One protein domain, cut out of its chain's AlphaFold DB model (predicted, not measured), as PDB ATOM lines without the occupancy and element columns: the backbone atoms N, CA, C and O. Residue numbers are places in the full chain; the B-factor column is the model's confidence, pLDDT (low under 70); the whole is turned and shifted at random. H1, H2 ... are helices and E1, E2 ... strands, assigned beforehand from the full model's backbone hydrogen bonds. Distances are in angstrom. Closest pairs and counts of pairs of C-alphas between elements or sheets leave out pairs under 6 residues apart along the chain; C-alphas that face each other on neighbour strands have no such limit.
ATOM      1  N   GLU A  39      11.062  32.831  79.735       53.88
ATOM      2  CA  GLU A  39      10.693  34.132  80.322       53.88
ATOM      3  C   GLU A  39      10.653  34.115  81.856       53.88
ATOM      4  O   GLU A  39      11.243  34.986  82.501       53.88
ATOM      5  N   LYS A  40       9.972  33.126  82.443       61.25
ATOM      6  CA  LYS A  40       9.826  33.015  83.898       61.25
ATOM      7  C   LYS A  40      11.159  32.677  84.568       61.25
ATOM      8  O   LYS A  40      11.495  33.290  85.579       61.25
ATOM      9  N   ASP A  41      11.953  31.796  83.960       58.97
ATOM     10  CA  ASP A  41      13.258  31.403  84.499       58.97
ATOM     11  C   ASP A  41      14.256  32.568  84.410       58.97
ATOM     12  O   ASP A  41      14.999  32.830  85.357       58.97
ATOM     13  N   THR A  42      14.218  33.360  83.328       56.53
ATOM     14  CA  THR A  42      15.015  34.597  83.230       56.53
ATOM     15  C   THR A  42      14.624  35.608  84.313       56.53
ATOM     16  O   THR A  42      15.486  36.291  84.870       56.53
ATOM     17  N   GLN A  43      13.335  35.719  84.636       59.16
ATOM     18  CA  GLN A  43      12.845  36.618  85.684       59.16
ATOM     19  C   GLN A  43      13.278  36.165  87.082       59.16
ATOM     20  O   GLN A  43      13.771  36.981  87.863       59.16
ATOM     21  N   GLU A  44      13.140  34.876  87.391       65.94
ATOM     22  CA  GLU A  44      13.599  34.306  88.662       65.94
ATOM     23  C   GLU A  44      15.116  34.469  88.822       65.94
ATOM     24  O   GLU A  44      15.575  34.910  89.878       65.94
ATOM     25  N   PHE A  45      15.881  34.273  87.745       62.19
ATOM     26  CA  PHE A  45      17.325  34.506  87.718       62.19
ATOM     27  C   PHE A  45      17.710  35.971  87.996       62.19
ATOM     28  O   PHE A  45      18.654  36.233  88.746       62.19
ATOM     29  N   ILE A  46      16.976  36.948  87.443       55.19
ATOM     30  CA  ILE A  46      17.179  38.378  87.746       55.19
ATOM     31  C   ILE A  46      16.990  38.643  89.246       55.19
ATOM     32  O   ILE A  46      17.803  39.337  89.861       55.19
ATOM     33  N   ILE A  47      15.921  38.099  89.832       59.16
ATOM     34  CA  ILE A  47      15.593  38.280  91.251       59.16
ATOM     35  C   ILE A  47      16.662  37.628  92.138       59.16
ATOM     36  O   ILE A  47      17.085  38.227  93.128       59.16
ATOM     37  N   GLU A  48      17.111  36.423  91.788       61.09
ATOM     38  CA  GLU A  48      18.139  35.680  92.519       61.09
ATOM     39  C   GLU A  48      19.482  36.419  92.506       61.09
ATOM     40  O   GLU A  48      20.021  36.746  93.565       61.09
ATOM     41  N   LYS A  49      19.977  36.791  91.321       58.12
ATOM     42  CA  LYS A  49      21.252  37.508  91.181       58.12
ATOM     43  C   LYS A  49      21.232  38.891  91.805       58.12
ATOM     44  O   LYS A  49      22.263  39.374  92.269       58.12
ATOM     45  N   TYR A  50      20.065  39.526  91.854       57.16
ATOM     46  CA  TYR A  50      19.922  40.756  92.606       57.16
ATOM     47  C   TYR A  50      20.054  40.534  94.121       57.16
ATOM     48  O   TYR A  50      20.767  41.287  94.780       57.16
ATOM     49  N   LYS A  51      19.399  39.517  94.693       55.94
ATOM     50  CA  LYS A  51      19.477  39.239  96.142       55.94
ATOM     51  C   LYS A  51      20.906  38.949  96.616       55.94
ATOM     52  O   LYS A  51      21.225  39.208  97.773       55.94
ATOM     53  N   GLU A  52      21.768  38.462  95.726       55.84
ATOM     54  CA  GLU A  52      23.204  38.266  95.972       55.84
ATOM     55  C   GLU A  52      24.010  39.586  96.053       55.84
ATOM     56  O   GLU A  52      25.145  39.597  96.532       55.84
ATOM     57  N   ASN A  53      23.452  40.718  95.612       48.59
ATOM     58  CA  ASN A  53      24.115  42.023  95.581       48.59
ATOM     59  C   ASN A  53      23.961  42.765  96.924       48.59
ATOM     60  O   ASN A  53      22.987  43.481  97.148       48.59
ATOM     61  N   GLN A  54      24.941  42.628  97.821       48.44
ATOM     62  CA  GLN A  54      25.018  43.426  99.051       48.44
ATOM     63  C   GLN A  54      25.830  44.714  98.824       48.44
ATOM     64  O   GLN A  54      27.058  44.683  98.729       48.44
ATOM     65  N   LEU A  55      25.160  45.868  98.769       43.72
ATOM     66  CA  LEU A  55      25.799  47.190  98.734       43.72
ATOM     67  C   LEU A  55      26.094  47.680 100.163       43.72
ATOM     68  O   LEU A  55      25.181  48.017 100.909       43.72
ATOM     69  N   LYS A  56      27.374  47.771 100.554       41.56
ATOM     70  CA  LYS A  56      27.792  48.180 101.917       41.56
ATOM     71  C   LYS A  56      27.556  49.659 102.270       41.56
ATOM     72  O   LYS A  56      27.608  49.992 103.447       41.56
ATOM     73  N   ILE A  57      27.321  50.537 101.292       37.53
ATOM     74  CA  ILE A  57      27.076  51.983 101.509       37.53
ATOM     75  C   ILE A  57      25.571  52.318 101.385       37.53
ATOM     76  O   ILE A  57      25.147  53.432 101.673       37.53
ATOM     77  N   TYR A  58      24.749  51.325 101.021       35.34
ATOM     78  CA  TYR A  58      23.290  51.408 100.935       35.34
ATOM     79  C   TYR A  58      22.648  50.259 101.729       35.34
ATOM     80  O   TYR A  58      22.036  49.344 101.180       35.34
ATOM     81  N   THR A  59      22.806  50.272 103.048       34.41
ATOM     82  CA  THR A  59      21.985  49.456 103.953       34.41
ATOM     83  C   THR A  59      20.575  50.052 104.058       34.41
ATOM     84  O   THR A  59      20.471  51.228 104.382       34.41
ATOM     85  N   PRO A  60      19.478  49.295 103.862       41.44
ATOM     86  CA  PRO A  60      19.248  48.221 102.910       41.44
ATOM     87  C   PRO A  60      18.439  48.752 101.706       41.44
ATOM     88  O   PRO A  60      17.221  48.906 101.774       41.44
ATOM     89  N   SER A  61      19.089  48.999 100.572       37.16
ATOM     90  CA  SER A  61      18.358  49.193  99.316       37.16
ATOM     91  C   SER A  61      17.941  47.834  98.765       37.16
ATOM     92  O   SER A  61      18.788  47.058  98.328       37.16
ATOM     93  N   PHE A  62      16.647  47.516  98.798       40.19
ATOM     94  CA  PHE A  62      16.093  46.337  98.133       40.19
ATOM     95  C   PHE A  62      15.608  46.720  96.738       40.19
ATOM     96  O   PHE A  62      14.643  47.461  96.605       40.19
ATOM     97  N   ILE A  63      16.258  46.194  95.705       44.28
ATOM     98  CA  ILE A  63      15.772  46.225  94.332       44.28
ATOM     99  C   ILE A  63      14.885  45.008  94.139       44.28
ATOM    100  O   ILE A  63      15.313  43.867  94.268       44.28
ATOM    101  N   PHE A  64      13.624  45.231  93.824       47.25
ATOM    102  CA  PHE A  64      12.765  44.163  93.345       47.25
ATOM    103  C   PHE A  64      12.443  44.441  91.885       47.25
ATOM    104  O   PHE A  64      12.032  45.542  91.534       47.25
ATOM    105  N   PHE A  65      12.663  43.436  91.042       51.88
ATOM    106  CA  PHE A  65      12.040  43.346  89.731       51.88
ATOM    107  C   PHE A  65      10.820  42.458  89.923       51.88
ATOM    108  O   PHE A  65      10.970  41.257  90.127       51.88
ATOM    109  N   SER A  66       9.627  43.050  89.947       51.00
ATOM    110  CA  SER A  66       8.392  42.276  90.076       51.00
ATOM    111  C   SER A  66       7.540  42.445  88.828       51.00
ATOM    112  O   SER A  66       7.115  43.551  88.497       51.00
ATOM    113  N   ASN A  67       7.299  41.325  88.155       52.81
ATOM    114  CA  ASN A  67       6.196  41.121  87.219       52.81
ATOM    115  C   ASN A  67       4.899  40.713  87.949       52.81
ATOM    116  O   ASN A  67       3.824  40.768  87.367       52.81
ATOM    117  N   ASN A  68       4.984  40.361  89.237       56.28
ATOM    118  CA  ASN A  68       3.849  40.059  90.115       56.28
ATOM    119  C   ASN A  68       3.237  41.334  90.701       56.28
ATOM    120  O   ASN A  68       2.831  41.379  91.863       56.28
ATOM    121  N   ILE A  69       3.225  42.405  89.917       69.44
ATOM    122  CA  ILE A  69       2.513  43.604  90.303       69.44
ATOM    123  C   ILE A  69       1.018  43.365  90.121       69.44
ATOM    124  O   ILE A  69       0.578  42.876  89.080       69.44
ATOM    125  N   PHE A  70       0.207  43.729  91.111       78.69
ATOM    126  CA  PHE A  70      -1.229  43.726  90.891       78.69
ATOM    127  C   PHE A  70      -1.591  44.801  89.871       78.69
ATOM    128  O   PHE A  70      -1.084  45.921  89.906       78.69
ATOM    129  N   ARG A  71      -2.538  44.498  88.984       82.31
ATOM    130  CA  ARG A  71      -3.013  45.461  87.981       82.31
ATOM    131  C   ARG A  71      -3.394  46.811  88.585       82.31
ATOM    132  O   ARG A  71      -3.097  47.842  87.995       82.31
ATOM    133  N   VAL A  72      -4.000  46.802  89.772       81.31
ATOM    134  CA  VAL A  72      -4.365  48.024  90.496       81.31
ATOM    135  C   VAL A  72      -3.150  48.898  90.816       81.31
ATOM    136  O   VAL A  72      -3.226  50.111  90.642       81.31
ATOM    137  N   ASP A  73      -2.021  48.301  91.193       74.31
ATOM    138  CA  ASP A  73      -0.789  49.026  91.490       74.31
ATOM    139  C   ASP A  73      -0.156  49.548  90.198       74.31
ATOM    140  O   ASP A  73       0.214  50.717  90.121       74.31
ATOM    141  N   ALA A  74      -0.105  48.728  89.143       77.25
ATOM    142  CA  ALA A  74       0.407  49.141  87.833       77.25
ATOM    143  C   ALA A  74      -0.370  50.343  87.272       77.25
ATOM    144  O   ALA A  74       0.216  51.328  86.824       77.25
ATOM    145  N   GLU A  75      -1.701  50.287  87.344       81.19
ATOM    146  CA  GLU A  75      -2.601  51.364  86.930       81.19
ATOM    147  C   GLU A  75      -2.485  52.593  87.839       81.19
ATOM    148  O   GLU A  75      -2.511  53.729  87.351       81.19
ATOM    149  N   PHE A  76      -2.303  52.383  89.150       77.69
ATOM    150  CA  PHE A  76      -2.004  53.454  90.094       77.69
ATOM    151  C   PHE A  76      -0.724  54.171  89.675       77.69
ATOM    152  O   PHE A  76      -0.759  55.384  89.480       77.69
ATOM    153  N   PHE A  77       0.384  53.460  89.458       72.19
ATOM    154  CA  PHE A  77       1.645  54.079  89.052       72.19
ATOM    155  C   PHE A  77       1.559  54.731  87.673       72.19
ATOM    156  O   PHE A  77       2.048  55.850  87.533       72.19
ATOM    157  N   ALA A  78       0.874  54.113  86.705       72.25
ATOM    158  CA  ALA A  78       0.639  54.659  85.364       72.25
ATOM    159  C   ALA A  78      -0.326  55.862  85.332       72.25
ATOM    160  O   ALA A  78      -0.409  56.556  84.316       72.25
ATOM    161  N   ASN A  79      -1.055  56.119  86.424       74.44
ATOM    162  CA  ASN A  79      -2.119  57.120  86.531       74.44
ATOM    163  C   ASN A  79      -3.246  56.970  85.492       74.44
ATOM    164  O   ASN A  79      -3.837  57.958  85.054       74.44
ATOM    165  N   ARG A  80      -3.517  55.742  85.055       81.38
ATOM    166  CA  ARG A  80      -4.568  55.428  84.083       81.38
ATOM    167  C   ARG A  80      -4.856  53.937  84.090       81.38
ATOM    168  O   ARG A  80      -4.042  53.143  84.551       81.38
ATOM    169  N   LYS A  81      -5.977  53.558  83.482       86.38
ATOM    170  CA  LYS A  81      -6.224  52.162  83.126       86.38
ATOM    171  C   LYS A  81      -5.233  51.700  82.059       86.38
ATOM    172  O   LYS A  81      -4.925  52.436  81.115       86.38
ATOM    173  N   LEU A  82      -4.737  50.484  82.239       84.06
ATOM    174  CA  LEU A  82      -3.862  49.801  81.297       84.06
ATOM    175  C   LEU A  82      -4.701  48.767  80.551       84.06
ATOM    176  O   LEU A  82      -5.523  48.079  81.157       84.06
ATOM    177  N   SER A  83      -4.512  48.638  79.242       87.19
ATOM    178  CA  SER A  83      -4.973  47.445  78.520       87.19
ATOM    179  C   SER A  83      -4.158  46.218  78.950       87.19
ATOM    180  O   SER A  83      -3.065  46.372  79.490       87.19
ATOM    181  N   GLU A  84      -4.650  44.997  78.705       83.88
ATOM    182  CA  GLU A  84      -3.879  43.776  79.033       83.88
ATOM    183  C   GLU A  84      -2.510  43.775  78.360       83.88
ATOM    184  O   GLU A  84      -1.486  43.615  79.013       83.88
ATOM    185  N   LYS A  85      -2.487  44.128  77.072       82.38
ATOM    186  CA  LYS A  85      -1.247  44.261  76.313       82.38
ATOM    187  C   LYS A  85      -0.277  45.271  76.926       82.38
ATOM    188  O   LYS A  85       0.925  45.110  76.776       82.38
ATOM    189  N   GLU A  86      -0.754  46.349  77.540       81.38
ATOM    190  CA  GLU A  86       0.134  47.303  78.211       81.38
ATOM    191  C   GLU A  86       0.619  46.758  79.547       81.38
ATOM    192  O   GLU A  86       1.810  46.833  79.821       81.38
ATOM    193  N   PHE A  87      -0.289  46.183  80.334       83.94
ATOM    194  CA  PHE A  87       0.003  45.607  81.640       83.94
ATOM    195  C   PHE A  87       1.087  44.522  81.568       83.94
ATOM    196  O   PHE A  87       2.042  44.586  82.335       83.94
ATOM    197  N   ASP A  88       1.022  43.630  80.576       81.19
ATOM    198  CA  ASP A  88       2.013  42.562  80.360       81.19
ATOM    199  C   ASP A  88       3.432  43.072  80.051       81.19
ATOM    200  O   ASP A  88       4.389  42.299  80.038       81.19
ATOM    201  N   ASN A  89       3.571  44.363  79.742       80.69
ATOM    202  CA  ASN A  89       4.842  45.011  79.432       80.69
ATOM    203  C   ASN A  89       5.347  45.915  80.567       80.69
ATOM    204  O   ASN A  89       6.413  46.519  80.413       80.69
ATOM    205  N   ILE A  90       4.607  46.035  81.677       80.75
ATOM    206  CA  ILE A  90       4.995  46.866  82.819       80.75
ATOM    207  C   ILE A  90       5.935  46.106  83.754       80.75
ATOM    208  O   ILE A  90       5.661  44.995  84.196       80.75
ATOM    209  N   PHE A  91       7.015  46.783  84.122       76.31
ATOM    210  CA  PHE A  91       7.977  46.376  85.133       76.31
ATOM    211  C   PHE A  91       8.016  47.419  86.232       76.31
ATOM    212  O   PHE A  91       8.028  48.618  85.947       76.31
ATOM    213  N   ILE A  92       8.098  46.962  87.478       73.44
ATOM    214  CA  ILE A  92       8.408  47.843  88.596       73.44
ATOM    215  C   ILE A  92       9.781  47.553  89.164       73.44
ATOM    216  O   ILE A  92      10.180  46.404  89.346       73.44
ATOM    217  N   TYR A  93      10.452  48.657  89.447       74.88
ATOM    218  CA  TYR A  93      11.677  48.780  90.196       74.88
ATOM    219  C   TYR A  93      11.391  49.588  91.456       74.88
ATOM    220  O   TYR A  93      10.723  50.613  91.383       74.88
ATOM    221  N   GLY A  94      11.911  49.175  92.603       73.19
ATOM    222  CA  GLY A  94      11.912  50.014  93.798       73.19
ATOM    223  C   GLY A  94      13.255  49.964  94.497       73.19
ATOM    224  O   GLY A  94      14.019  49.036  94.264       73.19
ATOM    225  N   ALA A  95      13.552  50.966  95.316       72.56
ATOM    226  CA  ALA A  95      14.652  50.910  96.266       72.56
ATOM    227  C   ALA A  95      14.413  51.856  97.444       72.56
ATOM    228  O   ALA A  95      13.828  52.930  97.291       72.56
ATOM    229  N   ASP A  96      14.933  51.453  98.596       71.56
ATOM    230  CA  ASP A  96      14.983  52.255  99.811       71.56
ATOM    231  C   ASP A  96      16.402  52.783 100.016       71.56
ATOM    232  O   ASP A  96      17.378  52.052  99.892       71.56
ATOM    233  N   ILE A  97      16.531  54.071 100.305       71.19
ATOM    234  CA  ILE A  97      17.811  54.714 100.584       71.19
ATOM    235  C   ILE A  97      17.750  55.267 101.998       71.19
ATOM    236  O   ILE A  97      16.949  56.159 102.287       71.19
ATOM    237  N   GLU A  98      18.625  54.766 102.864       68.94
ATOM    238  CA  GLU A  98      18.860  55.378 104.162       68.94
ATOM    239  C   GLU A  98      19.665  56.673 103.985       68.94
ATOM    240  O   GLU A  98      20.745  56.687 103.395       68.94
ATOM    241  N   VAL A  99      19.126  57.786 104.471       68.19
ATOM    242  CA  VAL A  99      19.769  59.100 104.449       68.19
ATOM    243  C   VAL A  99      19.728  59.738 105.837       68.19
ATOM    244  O   VAL A  99      18.797  59.536 106.612       68.19
ATOM    245  N   GLY A 100      20.735  60.560 106.140       62.53
ATOM    246  CA  GLY A 100      20.811  61.330 107.384       62.53
ATOM    247  C   GLY A 100      21.757  60.735 108.433       62.53
ATOM    248  O   GLY A 100      21.810  59.535 108.648       62.53
ATOM    249  N   ILE A 101      22.515  61.612 109.101       57.62
ATOM    250  CA  ILE A 101      23.569  61.237 110.069       57.62
ATOM    251  C   ILE A 101      23.037  61.211 111.518       57.62
ATOM    252  O   ILE A 101      23.609  60.563 112.386       57.62
ATOM    253  N   LYS A 102      21.945  61.940 111.807       59.09
ATOM    254  CA  LYS A 102      21.402  62.130 113.174       59.09
ATOM    255  C   LYS A 102      19.999  61.557 113.391       59.09
ATOM    256  O   LYS A 102      19.623  61.287 114.527       59.09
ATOM    257  N   LYS A 103      19.215  61.415 112.324       61.88
ATOM    258  CA  LYS A 103      17.931  60.708 112.294       61.88
ATOM    259  C   LYS A 103      17.909  59.921 110.996       61.88
ATOM    260  O   LYS A 103      17.964  60.543 109.937       61.88
ATOM    261  N   THR A 104      17.856  58.601 111.102       67.88
ATOM    262  CA  THR A 104      17.657  57.704 109.966       67.88
ATOM    263  C   THR A 104      16.362  58.092 109.254       67.88
ATOM    264  O   THR A 104      15.270  57.991 109.813       67.88
ATOM    265  N   GLN A 105      16.493  58.598 108.035       73.12
ATOM    266  CA  GLN A 105      15.399  58.862 107.112       73.12
ATOM    267  C   GLN A 105      15.476  57.828 106.000       73.12
ATOM    268  O   GLN A 105      16.549  57.558 105.478       73.12
ATOM    269  N   ILE A 106      14.336  57.267 105.618       73.94
ATOM    270  CA  ILE A 106      14.252  56.342 104.495       73.94
ATOM    271  C   ILE A 106      13.592  57.094 103.349       73.94
ATOM    272  O   ILE A 106      12.463  57.581 103.470       73.94
ATOM    273  N   ILE A 107      14.323  57.221 102.247       74.62
ATOM    274  CA  ILE A 107      13.784  57.657 100.967       74.62
ATOM    275  C   ILE A 107      13.529  56.406 100.142       74.62
ATOM    276  O   ILE A 107      14.458  55.804  99.612       74.62
ATOM    277  N   SER A 108      12.263  56.047 100.008       76.12
ATOM    278  CA  SER A 108      11.817  54.997  99.104       76.12
ATOM    279  C   SER A 108      11.542  55.610  97.744       76.12
ATOM    280  O   SER A 108      10.931  56.677  97.644       76.12
ATOM    281  N   PHE A 109      11.927  54.948  96.668       76.94
ATOM    282  CA  PHE A 109      11.444  55.312  95.347       76.94
ATOM    283  C   PHE A 109      11.021  54.080  94.568       76.94
ATOM    284  O   PHE A 109      11.557  52.994  94.757       76.94
ATOM    285  N   ILE A 110      10.025  54.269  93.709       77.94
ATOM    286  CA  ILE A 110       9.444  53.227  92.870       77.94
ATOM    287  C   ILE A 110       9.356  53.777  91.454       77.94
ATOM    288  O   ILE A 110       8.838  54.874  91.246       77.94
ATOM    289  N   GLU A 111       9.866  53.034  90.484       79.88
ATOM    290  CA  GLU A 111       9.779  53.324  89.062       79.88
ATOM    291  C   GLU A 111       8.941  52.254  88.370       79.88
ATOM    292  O   GLU A 111       9.215  51.065  88.499       79.88
ATOM    293  N   SER A 112       7.933  52.685  87.620       80.06
ATOM    294  CA  SER A 112       7.175  51.843  86.698       80.06
ATOM    295  C   SER A 112       7.662  52.122  85.285       80.06
ATOM    296  O   SER A 112       7.648  53.276  84.853       80.06
ATOM    297  N   ILE A 113       8.078  51.081  84.572       82.75
ATOM    298  CA  ILE A 113       8.634  51.160  83.221       82.75
ATOM    299  C   ILE A 113       7.879  50.216  82.306       82.75
ATOM    300  O   ILE A 113       7.644  49.063  82.646       82.75
ATOM    301  N   ASP A 114       7.561  50.696  81.112       84.81
ATOM    302  CA  ASP A 114       7.107  49.854  80.014       84.81
ATOM    303  C   ASP A 114       8.320  49.386  79.201       84.81
ATOM    304  O   ASP A 114       9.081  50.212  78.691       84.81
ATOM    305  N   ILE A 115       8.520  48.076  79.049       84.19
ATOM    306  CA  ILE A 115       9.686  47.548  78.319       84.19
ATOM    307  C   ILE A 115       9.743  48.009  76.862       84.19
ATOM    308  O   ILE A 115      10.825  48.128  76.287       84.19
ATOM    309  N   ARG A 116       8.588  48.331  76.270       86.06
ATOM    310  CA  ARG A 116       8.494  48.847  74.900       86.06
ATOM    311  C   ARG A 116       9.045  50.261  74.769       86.06
ATOM    312  O   ARG A 116       9.260  50.730  73.654       86.06
ATOM    313  N   ASP A 117       9.246  50.943  75.891       88.25
ATOM    314  CA  ASP A 117       9.877  52.254  75.950       88.25
ATOM    315  C   ASP A 117      11.405  52.163  76.005       88.25
ATOM    316  O   ASP A 117      12.087  53.158  75.756       88.25
ATOM    317  N   ILE A 118      11.967  50.991  76.319       90.50
ATOM    318  CA  ILE A 118      13.411  50.823  76.468       90.50
ATOM    319  C   ILE A 118      14.081  50.824  75.093       90.50
ATOM    320  O   ILE A 118      13.788  50.016  74.218       90.50
ATOM    321  N   THR A 119      15.049  51.721  74.922       92.19
ATOM    322  CA  THR A 119      15.801  51.888  73.665       92.19
ATOM    323  C   THR A 119      17.226  51.365  73.751       92.19
ATOM    324  O   THR A 119      17.799  50.923  72.752       92.19
ATOM    325  N   LYS A 120      17.825  51.437  74.939       92.81
ATOM    326  CA  LYS A 120      19.219  51.074  75.188       92.81
ATOM    327  C   LYS A 120      19.392  50.686  76.648       92.81
ATOM    328  O   LYS A 120      18.796  51.313  77.524       92.81
ATOM    329  N   VAL A 121      20.269  49.725  76.909       90.62
ATOM    330  CA  VAL A 121      20.790  49.461  78.252       90.62
ATOM    331  C   VAL A 121      22.312  49.512  78.197       90.62
ATOM    332  O   VAL A 121      22.921  48.922  77.308       90.62
ATOM    333  N   SER A 122      22.929  50.254  79.114       89.75
ATOM    334  CA  SER A 122      24.387  50.359  79.230       89.75
ATOM    335  C   SER A 122      24.860  50.004  80.622       89.75
ATOM    336  O   SER A 122      24.213  50.408  81.586       89.75
ATOM    337  N   THR A 123      26.030  49.386  80.730       88.38
ATOM    338  CA  THR A 123      26.740  49.251  82.007       88.38
ATOM    339  C   THR A 123      28.001  50.112  81.976       88.38
ATOM    340  O   THR A 123      28.681  50.205  80.956       88.38
ATOM    341  N   THR A 124      28.306  50.791  83.079       87.50
ATOM    342  CA  THR A 124      29.515  51.614  83.226       87.50
ATOM    343  C   THR A 124      30.114  51.387  84.610       87.50
ATOM    344  O   THR A 124      29.373  51.328  85.589       87.50
ATOM    345  N   LYS A 125      31.442  51.264  84.709       85.56
ATOM    346  CA  LYS A 125      32.150  51.248  85.998       85.56
ATOM    347  C   LYS A 125      32.189  52.684  86.542       85.56
ATOM    348  O   LYS A 125      32.642  53.571  85.826       85.56
ATOM    349  N   GLN A 126      31.677  52.938  87.749       78.25
ATOM    350  CA  GLN A 126      31.670  54.298  88.321       78.25
ATOM    351  C   GLN A 126      32.954  54.614  89.098       78.25
ATOM    352  O   GLN A 126      33.472  55.723  89.023       78.25
ATOM    353  N   ASN A 127      33.454  53.636  89.839       73.69
ATOM    354  CA  ASN A 127      34.636  53.676  90.703       73.69
ATOM    355  C   ASN A 127      35.132  52.223  90.869       73.69
ATOM    356  O   ASN A 127      34.576  51.314  90.248       73.69
ATOM    357  N   ASP A 128      36.190  51.971  91.647       68.38
ATOM    358  CA  ASP A 128      36.869  50.663  91.622       68.38
ATOM    359  C   ASP A 128      35.991  49.455  91.964       68.38
ATOM    360  O   ASP A 128      36.273  48.359  91.476       68.38
ATOM    361  N   ASN A 129      34.885  49.685  92.675       75.38
ATOM    362  CA  ASN A 129      34.037  48.648  93.243       75.38
ATOM    363  C   ASN A 129      32.556  48.754  92.853       75.38
ATOM    364  O   ASN A 129      31.768  47.994  93.400       75.38
ATOM    365  N   GLU A 130      32.133  49.662  91.968       80.69
ATOM    366  CA  GLU A 130      30.702  49.810  91.648       80.69
ATOM    367  C   GLU A 130      30.436  49.914  90.147       80.69
ATOM    368  O   GLU A 130      31.174  50.539  89.373       80.69
ATOM    369  N   PHE A 131      29.315  49.319  89.745       82.75
ATOM    370  CA  PHE A 131      28.805  49.352  88.384       82.75
ATOM    371  C   PHE A 131      27.441  50.036  88.353       82.75
ATOM    372  O   PHE A 131      26.594  49.832  89.219       82.75
ATOM    373  N   LEU A 132      27.200  50.819  87.308       85.12
ATOM    374  CA  LEU A 132      25.917  51.450  87.047       85.12
ATOM    375  C   LEU A 132      25.315  50.883  85.769       85.12
ATOM    376  O   LEU A 132      25.876  51.061  84.687       85.12
ATOM    377  N   ILE A 133      24.132  50.287  85.885       86.44
ATOM    378  CA  ILE A 133      23.287  49.960  84.740       86.44
ATOM    379  C   ILE A 133      22.357  51.143  84.484       86.44
ATOM    380  O   ILE A 133      21.701  51.667  85.381       86.44
ATOM    381  N   SER A 134      22.318  51.590  83.239       88.50
ATOM    382  CA  SER A 134      21.532  52.719  82.761       88.50
ATOM    383  C   SER A 134      20.561  52.237  81.693       88.50
ATOM    384  O   SER A 134      20.994  51.766  80.643       88.50
ATOM    385  N   ILE A 135      19.266  52.394  81.946       89.50
ATOM    386  CA  ILE A 135      18.175  52.025  81.040       89.50
ATOM    387  C   ILE A 135      17.628  53.312  80.424       89.50
ATOM    388  O   ILE A 135      17.156  54.187  81.148       89.50
ATOM    389  N   TYR A 136      17.729  53.453  79.105       90.06
ATOM    390  CA  TYR A 136      17.305  54.647  78.373       90.06
ATOM    391  C   TYR A 136      15.914  54.448  77.793       90.06
ATOM    392  O   TYR A 136      15.647  53.430  77.148       90.06
ATOM    393  N   LEU A 137      15.062  55.451  77.974       90.44
ATOM    394  CA  LEU A 137      13.647  55.389  77.645       90.44
ATOM    395  C   LEU A 137      13.326  56.360  76.508       90.44
ATOM    396  O   LEU A 137      13.854  57.472  76.471       90.44
ATOM    397  N   SER A 138      12.489  55.933  75.563       88.25
ATOM    398  CA  SER A 138      12.114  56.751  74.404       88.25
ATOM    399  C   SER A 138      11.136  57.872  74.754       88.25
ATOM    400  O   SER A 138      11.044  58.848  74.011       88.25
ATOM    401  N   GLY A 139      10.405  57.734  75.865       83.31
ATOM    402  CA  GLY A 139       9.299  58.615  76.232       83.31
ATOM    403  C   GLY A 139       8.030  58.366  75.413       83.31
ATOM    404  O   GLY A 139       7.079  59.141  75.512       83.31
ATOM    405  N   LYS A 140       7.995  57.299  74.603       84.06
ATOM    406  CA  LYS A 140       6.819  56.894  73.824       84.06
ATOM    407  C   LYS A 140       5.743  56.287  74.718       84.06
ATOM    408  O   LYS A 140       4.561  56.410  74.403       84.06
ATOM    409  N   TYR A 141       6.145  55.645  75.814       81.69
ATOM    410  CA  TYR A 141       5.225  55.100  76.806       81.69
ATOM    411  C   TYR A 141       5.440  55.752  78.180       81.69
ATOM    412  O   TYR A 141       6.549  56.187  78.493       81.69
ATOM    413  N   PRO A 142       4.395  55.854  79.020       74.56
ATOM    414  CA  PRO A 142       4.514  56.454  80.345       74.56
ATOM    415  C   PRO A 142       5.391  55.615  81.284       74.56
ATOM    416  O   PRO A 142       4.923  54.640  81.864       74.56
ATOM    417  N   SER A 143       6.638  56.037  81.481       80.19
ATOM    418  CA  SER A 143       7.504  55.533  82.551       80.19
ATOM    419  C   SER A 143       7.566  56.562  83.679       80.19
ATOM    420  O   SER A 143       7.863  57.734  83.430       80.19
ATOM    421  N   LEU A 144       7.252  56.159  84.913       79.75
ATOM    422  CA  LEU A 144       6.994  57.082  86.024       79.75
ATOM    423  C   LEU A 144       7.772  56.703  87.280       79.75
ATOM    424  O   LEU A 144       7.804  55.539  87.660       79.75
ATOM    425  N   ARG A 145       8.328  57.708  87.966       82.88
ATOM    426  CA  ARG A 145       8.936  57.572  89.298       82.88
ATOM    427  C   ARG A 145       8.046  58.189  90.371       82.88
ATOM    428  O   ARG A 145       7.620  59.336  90.230       82.88
ATOM    429  N   SER A 146       7.838  57.454  91.456       80.00
ATOM    430  CA  SER A 146       7.276  57.911  92.727       80.00
ATOM    431  C   SER A 146       8.372  57.923  93.792       80.00
ATOM    432  O   SER A 146       9.202  57.017  93.814       80.00
ATOM    433  N   VAL A 147       8.392  58.932  94.664       79.94
ATOM    434  CA  VAL A 147       9.337  59.022  95.788       79.94
ATOM    435  C   VAL A 147       8.552  59.241  97.074       79.94
ATOM    436  O   VAL A 147       7.723  60.146  97.142       79.94
ATOM    437  N   HIS A 148       8.833  58.430  98.085       78.50
ATOM    438  CA  HIS A 148       8.251  58.496  99.416       78.50
ATOM    439  C   HIS A 148       9.348  58.743 100.455       78.50
ATOM    440  O   HIS A 148      10.456  58.221 100.349       78.50
ATOM    441  N   ASN A 149       9.039  59.562 101.455       75.19
ATOM    442  CA  ASN A 149       9.971  59.951 102.501       75.19
ATOM    443  C   ASN A 149       9.382  59.640 103.880       75.19
ATOM    444  O   ASN A 149       8.342  60.183 104.256       75.19
ATOM    445  N   SER A 150      10.072  58.793 104.645       73.19
ATOM    446  CA  SER A 150       9.565  58.269 105.916       73.19
ATOM    447  C   SER A 150       9.367  59.322 107.011       73.19
ATOM    448  O   SER A 150       8.576  59.093 107.921       73.19
ATOM    449  N   LEU A 151      10.049  60.472 106.949       68.94
ATOM    450  CA  LEU A 151       9.979  61.484 108.013       68.94
ATOM    451  C   LEU A 151       8.769  62.411 107.908       68.94
ATOM    452  O   LEU A 151       8.317  62.930 108.925       68.94
ATOM    453  N   ASN A 152       8.279  62.667 106.699       69.81
ATOM    454  CA  ASN A 152       7.179  63.605 106.475       69.81
ATOM    455  C   ASN A 152       5.973  62.965 105.776       69.81
ATOM    456  O   ASN A 152       4.999  63.666 105.511       69.81
ATOM    457  N   GLY A 153       6.034  61.659 105.472       62.56
ATOM    458  CA  GLY A 153       4.977  60.924 104.767       62.56
ATOM    459  C   GLY A 153       4.691  61.472 103.366       62.56
ATOM    460  O   GLY A 153       3.662  61.164 102.768       62.56
ATOM    461  N   GLU A 154       5.567  62.334 102.843       57.94
ATOM    462  CA  GLU A 154       5.306  63.083 101.626       57.94
ATOM    463  C   GLU A 154       5.635  62.201 100.418       57.94
ATOM    464  O   GLU A 154       6.796  61.877 100.149       57.94
ATOM    465  N   VAL A 155       4.603  61.821  99.662       60.25
ATOM    466  CA  VAL A 155       4.764  61.200  98.344       60.25
ATOM    467  C   VAL A 155       4.990  62.316  97.327       60.25
ATOM    468  O   VAL A 155       4.051  62.943  96.829       60.25
ATOM    469  N   LYS A 156       6.253  62.614  97.011       59.22
ATOM    470  CA  LYS A 156       6.572  63.630  96.005       59.22
ATOM    471  C   LYS A 156       6.381  63.073  94.596       59.22
ATOM    472  O   LYS A 156       7.146  62.230  94.143       59.22
ATOM    473  N   ARG A 157       5.392  63.666  93.909       58.50
ATOM    474  CA  ARG A 157       5.227  63.864  92.452       58.50
ATOM    475  C   ARG A 157       5.661  62.694  91.563       58.50
ATOM    476  O   ARG A 157       6.849  62.522  91.304       58.50
ATOM    477  N   ARG A 158       4.673  62.028  90.953       66.62
ATOM    478  CA  ARG A 158       4.881  61.194  89.762       66.62
ATOM    479  C   ARG A 158       5.565  62.033  88.687       66.62
ATOM    480  O   ARG A 158       5.018  63.042  88.245       66.62
ATOM    481  N   LYS A 159       6.779  61.647  88.311       77.69
ATOM    482  CA  LYS A 159       7.543  62.304  87.248       77.69
ATOM    483  C   LYS A 159       7.809  61.314  86.139       77.69
ATOM    484  O   LYS A 159       8.205  60.185  86.420       77.69
ATOM    485  N   TYR A 160       7.653  61.773  84.902       82.44
ATOM    486  CA  TYR A 160       8.174  61.045  83.757       82.44
ATOM    487  C   TYR A 160       9.684  60.912  83.882       82.44
ATOM    488  O   TYR A 160      10.377  61.872  84.236       82.44
ATOM    489  N   ILE A 161      10.179  59.716  83.601       83.12
ATOM    490  CA  ILE A 161      11.605  59.424  83.577       83.12
ATOM    491  C   ILE A 161      12.031  59.131  82.143       83.12
ATOM    492  O   ILE A 161      11.387  58.378  81.426       83.12
ATOM    493  N   SER A 162      13.138  59.737  81.723       84.19
ATOM    494  CA  SER A 162      13.805  59.430  80.449       84.19
ATOM    495  C   SER A 162      14.919  58.396  80.614       84.19
ATOM    496  O   SER A 162      15.488  57.905  79.636       84.19
ATOM    497  N   LYS A 163      15.271  58.080  81.866       85.25
ATOM    498  CA  LYS A 163      16.366  57.183  82.210       85.25
ATOM    499  C   LYS A 163      16.178  56.589  83.606       85.25
ATOM    500  O   LYS A 163      16.044  57.345  84.567       85.25
ATOM    501  N   MET A 164      16.272  55.265  83.713       84.00
ATOM    502  CA  MET A 164      16.393  54.541  84.984       84.00
ATOM    503  C   MET A 164      17.853  54.144  85.233       84.00
ATOM    504  O   MET A 164      18.635  53.936  84.299       84.00
ATOM    505  N   LYS A 165      18.235  54.082  86.510       83.56
ATOM    506  CA  LYS A 165      19.586  53.745  86.966       83.56
ATOM    507  C   LYS A 165      19.507  52.668  88.044       83.56
ATOM    508  O   LYS A 165      18.763  52.839  88.999       83.56
ATOM    509  N   ILE A 166      20.308  51.617  87.898       79.88
ATOM    510  CA  ILE A 166      20.467  50.540  88.879       79.88
ATOM    511  C   ILE A 166      21.940  50.517  89.278       79.88
ATOM    512  O   ILE A 166      22.808  50.376  88.413       79.88
ATOM    513  N   GLN A 167      22.221  50.667  90.569       79.50
ATOM    514  CA  GLN A 167      23.577  50.561  91.100       79.50
ATOM    515  C   GLN A 167      23.840  49.121  91.546       79.50
ATOM    516  O   GLN A 167      23.021  48.508  92.228       79.50
ATOM    517  N   ILE A 168      24.976  48.579  91.125       76.75
ATOM    518  CA  ILE A 168      25.461  47.243  91.464       76.75
ATOM    519  C   ILE A 168      26.782  47.411  92.209       76.75
ATOM    520  O   ILE A 168      27.594  48.259  91.832       76.75
ATOM    521  N   GLY A 169      26.983  46.626  93.271       74.81
ATOM    522  CA  GLY A 169      28.223  46.641  94.045       74.81
ATOM    523  C   GLY A 169      29.396  46.057  93.262       74.81
ATOM    524  O   GLY A 169      29.413  46.057  92.034       74.81
ATOM    525  N   SER A 170      30.373  45.485  93.959       78.00
ATOM    526  CA  SER A 170      31.645  45.041  93.365       78.00
ATOM    527  C   SER A 170      31.563  43.745  92.558       78.00
ATOM    528  O   SER A 170      32.560  43.043  92.415       78.00
ATOM    529  N   ASN A 171      30.385  43.415  92.031       78.75
ATOM    530  CA  ASN A 171      30.134  42.205  91.266       78.75
ATOM    531  C   ASN A 171      29.887  42.551  89.789       78.75
ATOM    532  O   ASN A 171      28.777  42.904  89.374       78.75
ATOM    533  N   ARG A 172      30.958  42.458  88.993       83.56
ATOM    534  CA  ARG A 172      30.935  42.744  87.553       83.56
ATOM    535  C   ARG A 172      30.027  41.770  86.811       83.56
ATOM    536  O   ARG A 172      29.278  42.180  85.925       83.56
ATOM    537  N   GLU A 173      30.107  40.493  87.159       80.69
ATOM    538  CA  GLU A 173      29.354  39.414  86.529       80.69
ATOM    539  C   GLU A 173      27.852  39.648  86.684       80.69
ATOM    540  O   GLU A 173      27.132  39.595  85.687       80.69
ATOM    541  N   VAL A 174      27.391  40.018  87.885       79.62
ATOM    542  CA  VAL A 174      25.987  40.379  88.143       79.62
ATOM    543  C   VAL A 174      25.565  41.580  87.300       79.62
ATOM    544  O   VAL A 174      24.506  41.544  86.674       79.62
ATOM    545  N   ALA A 175      26.398  42.621  87.201       81.88
ATOM    546  CA  ALA A 175      26.072  43.791  86.387       81.88
ATOM    547  C   ALA A 175      25.917  43.445  84.891       81.88
ATOM    548  O   ALA A 175      25.022  43.955  84.210       81.88
ATOM    549  N   ILE A 176      26.770  42.556  84.372       83.00
ATOM    550  CA  ILE A 176      26.697  42.069  82.988       83.00
ATOM    551  C   ILE A 176      25.465  41.180  82.786       83.00
ATOM    552  O   ILE A 176      24.757  41.337  81.788       83.00
ATOM    553  N   GLN A 177      25.209  40.250  83.705       79.88
ATOM    554  CA  GLN A 177      24.079  39.325  83.641       79.88
ATOM    555  C   GLN A 177      22.745  40.070  83.688       79.88
ATOM    556  O   GLN A 177      21.894  39.829  82.836       79.88
ATOM    557  N   LEU A 178      22.598  41.039  84.593       81.44
ATOM    558  CA  LEU A 178      21.378  41.832  84.713       81.44
ATOM    559  C   LEU A 178      21.110  42.663  83.451       81.44
ATOM    560  O   LEU A 178      19.990  42.668  82.941       81.44
ATOM    561  N   LYS A 179      22.143  43.299  82.878       86.75
ATOM    562  CA  LYS A 179      22.023  43.985  81.580       86.75
ATOM    563  C   LYS A 179      21.532  43.024  80.493       86.75
ATOM    564  O   LYS A 179      20.574  43.335  79.786       86.75
ATOM    565  N   LYS A 180      22.191  41.869  80.351       85.50
ATOM    566  CA  LYS A 180      21.841  40.862  79.338       85.50
ATOM    567  C   LYS A 180      20.407  40.369  79.507       85.50
ATOM    568  O   LYS A 180      19.716  40.231  78.504       85.50
ATOM    569  N   ALA A 181      19.959  40.166  80.741       81.38
ATOM    570  CA  ALA A 181      18.610  39.713  81.041       81.38
ATOM    571  C   ALA A 181      17.548  40.755  80.641       81.38
ATOM    572  O   ALA A 181      16.584  40.406  79.967       81.38
ATOM    573  N   ILE A 182      17.763  42.047  80.930       83.56
ATOM    574  CA  ILE A 182      16.857  43.127  80.487       83.56
ATOM    575  C   ILE A 182      16.784  43.191  78.951       83.56
ATOM    576  O   ILE A 182      15.701  43.303  78.376       83.56
ATOM    577  N   ILE A 183      17.930  43.095  78.268       84.38
ATOM    578  CA  ILE A 183      17.982  43.092  76.796       84.38
ATOM    579  C   ILE A 183      17.264  41.861  76.231       84.38
ATOM    580  O   ILE A 183      16.511  41.977  75.264       84.38
ATOM    581  N   HIS A 184      17.497  40.686  76.814       82.31
ATOM    582  CA  HIS A 184      16.864  39.437  76.402       82.31
ATOM    583  C   HIS A 184      15.342  39.499  76.571       82.31
ATOM    584  O   HIS A 184      14.615  39.182  75.635       82.31
ATOM    585  N   LEU A 185      14.861  40.032  77.693       80.88
ATOM    586  CA  LEU A 185      13.438  40.254  77.926       80.88
ATOM    587  C   LEU A 185      12.821  41.191  76.878       80.88
ATOM    588  O   LEU A 185      11.739  40.924  76.360       80.88
ATOM    589  N   GLY A 186      13.547  42.242  76.483       82.88
ATOM    590  CA  GLY A 186      13.145  43.092  75.365       82.88
ATOM    591  C   GLY A 186      12.969  42.303  74.072       82.88
ATOM    592  O   GLY A 186      11.952  42.455  73.400       82.88
ATOM    593  N   LYS A 187      13.910  41.406  73.750       84.69
ATOM    594  CA  LYS A 187      13.827  40.543  72.561       84.69
ATOM    595  C   LYS A 187      12.616  39.610  72.603       84.69
ATOM    596  O   LYS A 187      11.929  39.507  71.589       84.69
ATOM    597  N   LEU A 188      12.323  38.989  73.751       81.75
ATOM    598  CA  LEU A 188      11.125  38.153  73.935       81.75
ATOM    599  C   LEU A 188       9.838  38.945  73.653       81.75
ATOM    600  O   LEU A 188       8.901  38.438  73.041       81.75
ATOM    601  N   ARG A 189       9.827  40.235  74.008       80.69
ATOM    602  CA  ARG A 189       8.724  41.172  73.743       80.69
ATOM    603  C   ARG A 189       8.818  41.872  72.379       80.69
ATOM    604  O   ARG A 189       8.101  42.843  72.143       80.69
ATOM    605  N   GLN A 190       9.659  41.374  71.466       86.44
ATOM    606  CA  GLN A 190       9.871  41.893  70.103       86.44
ATOM    607  C   GLN A 190      10.411  43.334  70.049       86.44
ATOM    608  O   GLN A 190      10.218  44.052  69.067       86.44
ATOM    609  N   MET A 191      11.090  43.775  71.105       86.00
ATOM    610  CA  MET A 191      11.712  45.091  71.199       86.00
ATOM    611  C   MET A 191      13.187  45.021  70.805       86.00
ATOM    612  O   MET A 191      13.924  44.115  71.198       86.00
ATOM    613  N   ASN A 192      13.642  46.022  70.051       88.25
ATOM    614  CA  ASN A 192      15.047  46.158  69.683       88.25
ATOM    615  C   ASN A 192      15.781  47.063  70.681       88.25
ATOM    616  O   ASN A 192      15.956  48.260  70.445       88.25
ATOM    617  N   ILE A 193      16.185  46.484  71.811       90.44
ATOM    618  CA  ILE A 193      16.975  47.176  72.832       90.44
ATOM    619  C   ILE A 193      18.453  47.128  72.440       90.44
ATOM    620  O   ILE A 193      19.041  46.051  72.325       90.44
ATOM    621  N   LYS A 194      19.077  48.299  72.279       92.69
ATOM    622  CA  LYS A 194      20.511  48.391  71.983       92.69
ATOM    623  C   LYS A 194      21.339  48.004  73.206       92.69
ATOM    624  O   LYS A 194      21.148  48.563  74.289       92.69
ATOM    625  N   ASP A 195      22.305  47.116  73.001       91.50
ATOM    626  CA  ASP A 195      23.389  46.924  73.958       91.50
ATOM    627  C   ASP A 195      24.371  48.091  73.829       91.50
ATOM    628  O   ASP A 195      24.791  48.455  72.729       91.50
ATOM    629  N   GLY A 196      24.674  48.737  74.942       81.25
ATOM    630  CA  GLY A 196      25.476  49.939  74.975       81.25
ATOM    631  C   GLY A 196      26.576  49.858  75.998       81.25
ATOM    632  O   GLY A 196      26.493  50.569  76.987       81.25
TER     633      GLY A 196
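Overview. This is residues 39 to 196 of the 199 residues of an uncharacterized protein of Polaribacter atrinae (UniProt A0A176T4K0). What does one see first? Two strongly twisted antiparallel sheets lie side by side: the larger has H2 crossing one face, and the smaller has H4 lying along one face. H1 lies beside H4 and reaches E1, at the larger sheet's edge. What are the parts? The printed part has 158 residues with four named helices and eight named strands, in the order H1 E1 H2 H3 E2 E3 E4 E5 E6 E7 E8 H4; the sheets run E1 E2 E3 E6 E7 and E4 E5 E8, and the class is mixed, helices and strands. It is compact, with a radius of gyration of the C-alphas of 15.6 A and spans of 48 by 36 by 25 A.

Arrangement. What does the first helix meet? H1, residues 39 to 51, touches H4, residues 172 to 188, at a shallow tilt of 24 degrees, opposite ways; their closest C-alphas, of Ile 46 and Leu 178, are 6.2 A apart. H1 only grazes the larger sheet, its Ile 47 and Phe 65 of E1, residues 64 to 66, having the closest C-alphas, 6.4 A apart. What lies over the larger sheet? H2, residues 71 to 78, is on it at a height of 9.2 A, across the strands at 83 degrees on the local plane to E3, residues 105 to 114; the closest C-alphas of H2 and E3, of Phe 77 and Ser 112, are 6.4 A apart. H3, residues 84 to 87, is not on this sheet. Which backbone atoms pair there? N 93 of E2, residues 90 to 99, and O 111 of E3 are within hydrogen-bond range at 2.9 A in that hairpin, as are N 66 and O 92 of E1 and E2 at 3.5 A. E6, residues 144 to 149, has N 146 at 2.8 A from O 110 of E3, and E7, residues 154 to 160, has O 159 at 2.9 A from N 145 in the hairpin E6 and E7. And the smaller sheet? N 122 of E4, residues 118 to 127, and O 134 of E5, residues 130 to 137, are 2.9 A apart in their hairpin, and N 133 of E5 and O 166 of E8, residues 163 to 168, are also 2.9 A apart. H4 is on this sheet in two layers, a helix on one face of a sheet, over E4 and E5 and along the strands, at a height of 9.5 A; the closest C-alphas of E4 and H4, of Val 121 and Lys 179, are 6.5 A apart. In H1, H2 and H4 every O i to N i+4 pair is within hydrogen-bond range, and H3 is too short for one.

Along the chain. Where do the first and last elements lie? H1 begins at C-alpha 39, (10.693, 34.132, 80.322), and H4 ends at C-alpha 188, (11.125, 38.153, 73.935). Which elements are long? E3 measures 29.7 A, E2 28.9 A, E4 25.7 A and H4 24.5 A from first to last C-alpha.

Size, cuts and confidence. How far does it reach? The two C-alphas farthest apart, of Lys 102 and Gln 190, are 49.0 A apart. Is it unbroken? The printed part has no cut, and the link from H1 to E1, 12 residues, is long. Where is confidence low? The mean pLDDT of the printed part is 74.0, and residues 39 to 69, 98 to 104, 128 and 151 to 158 are under 70.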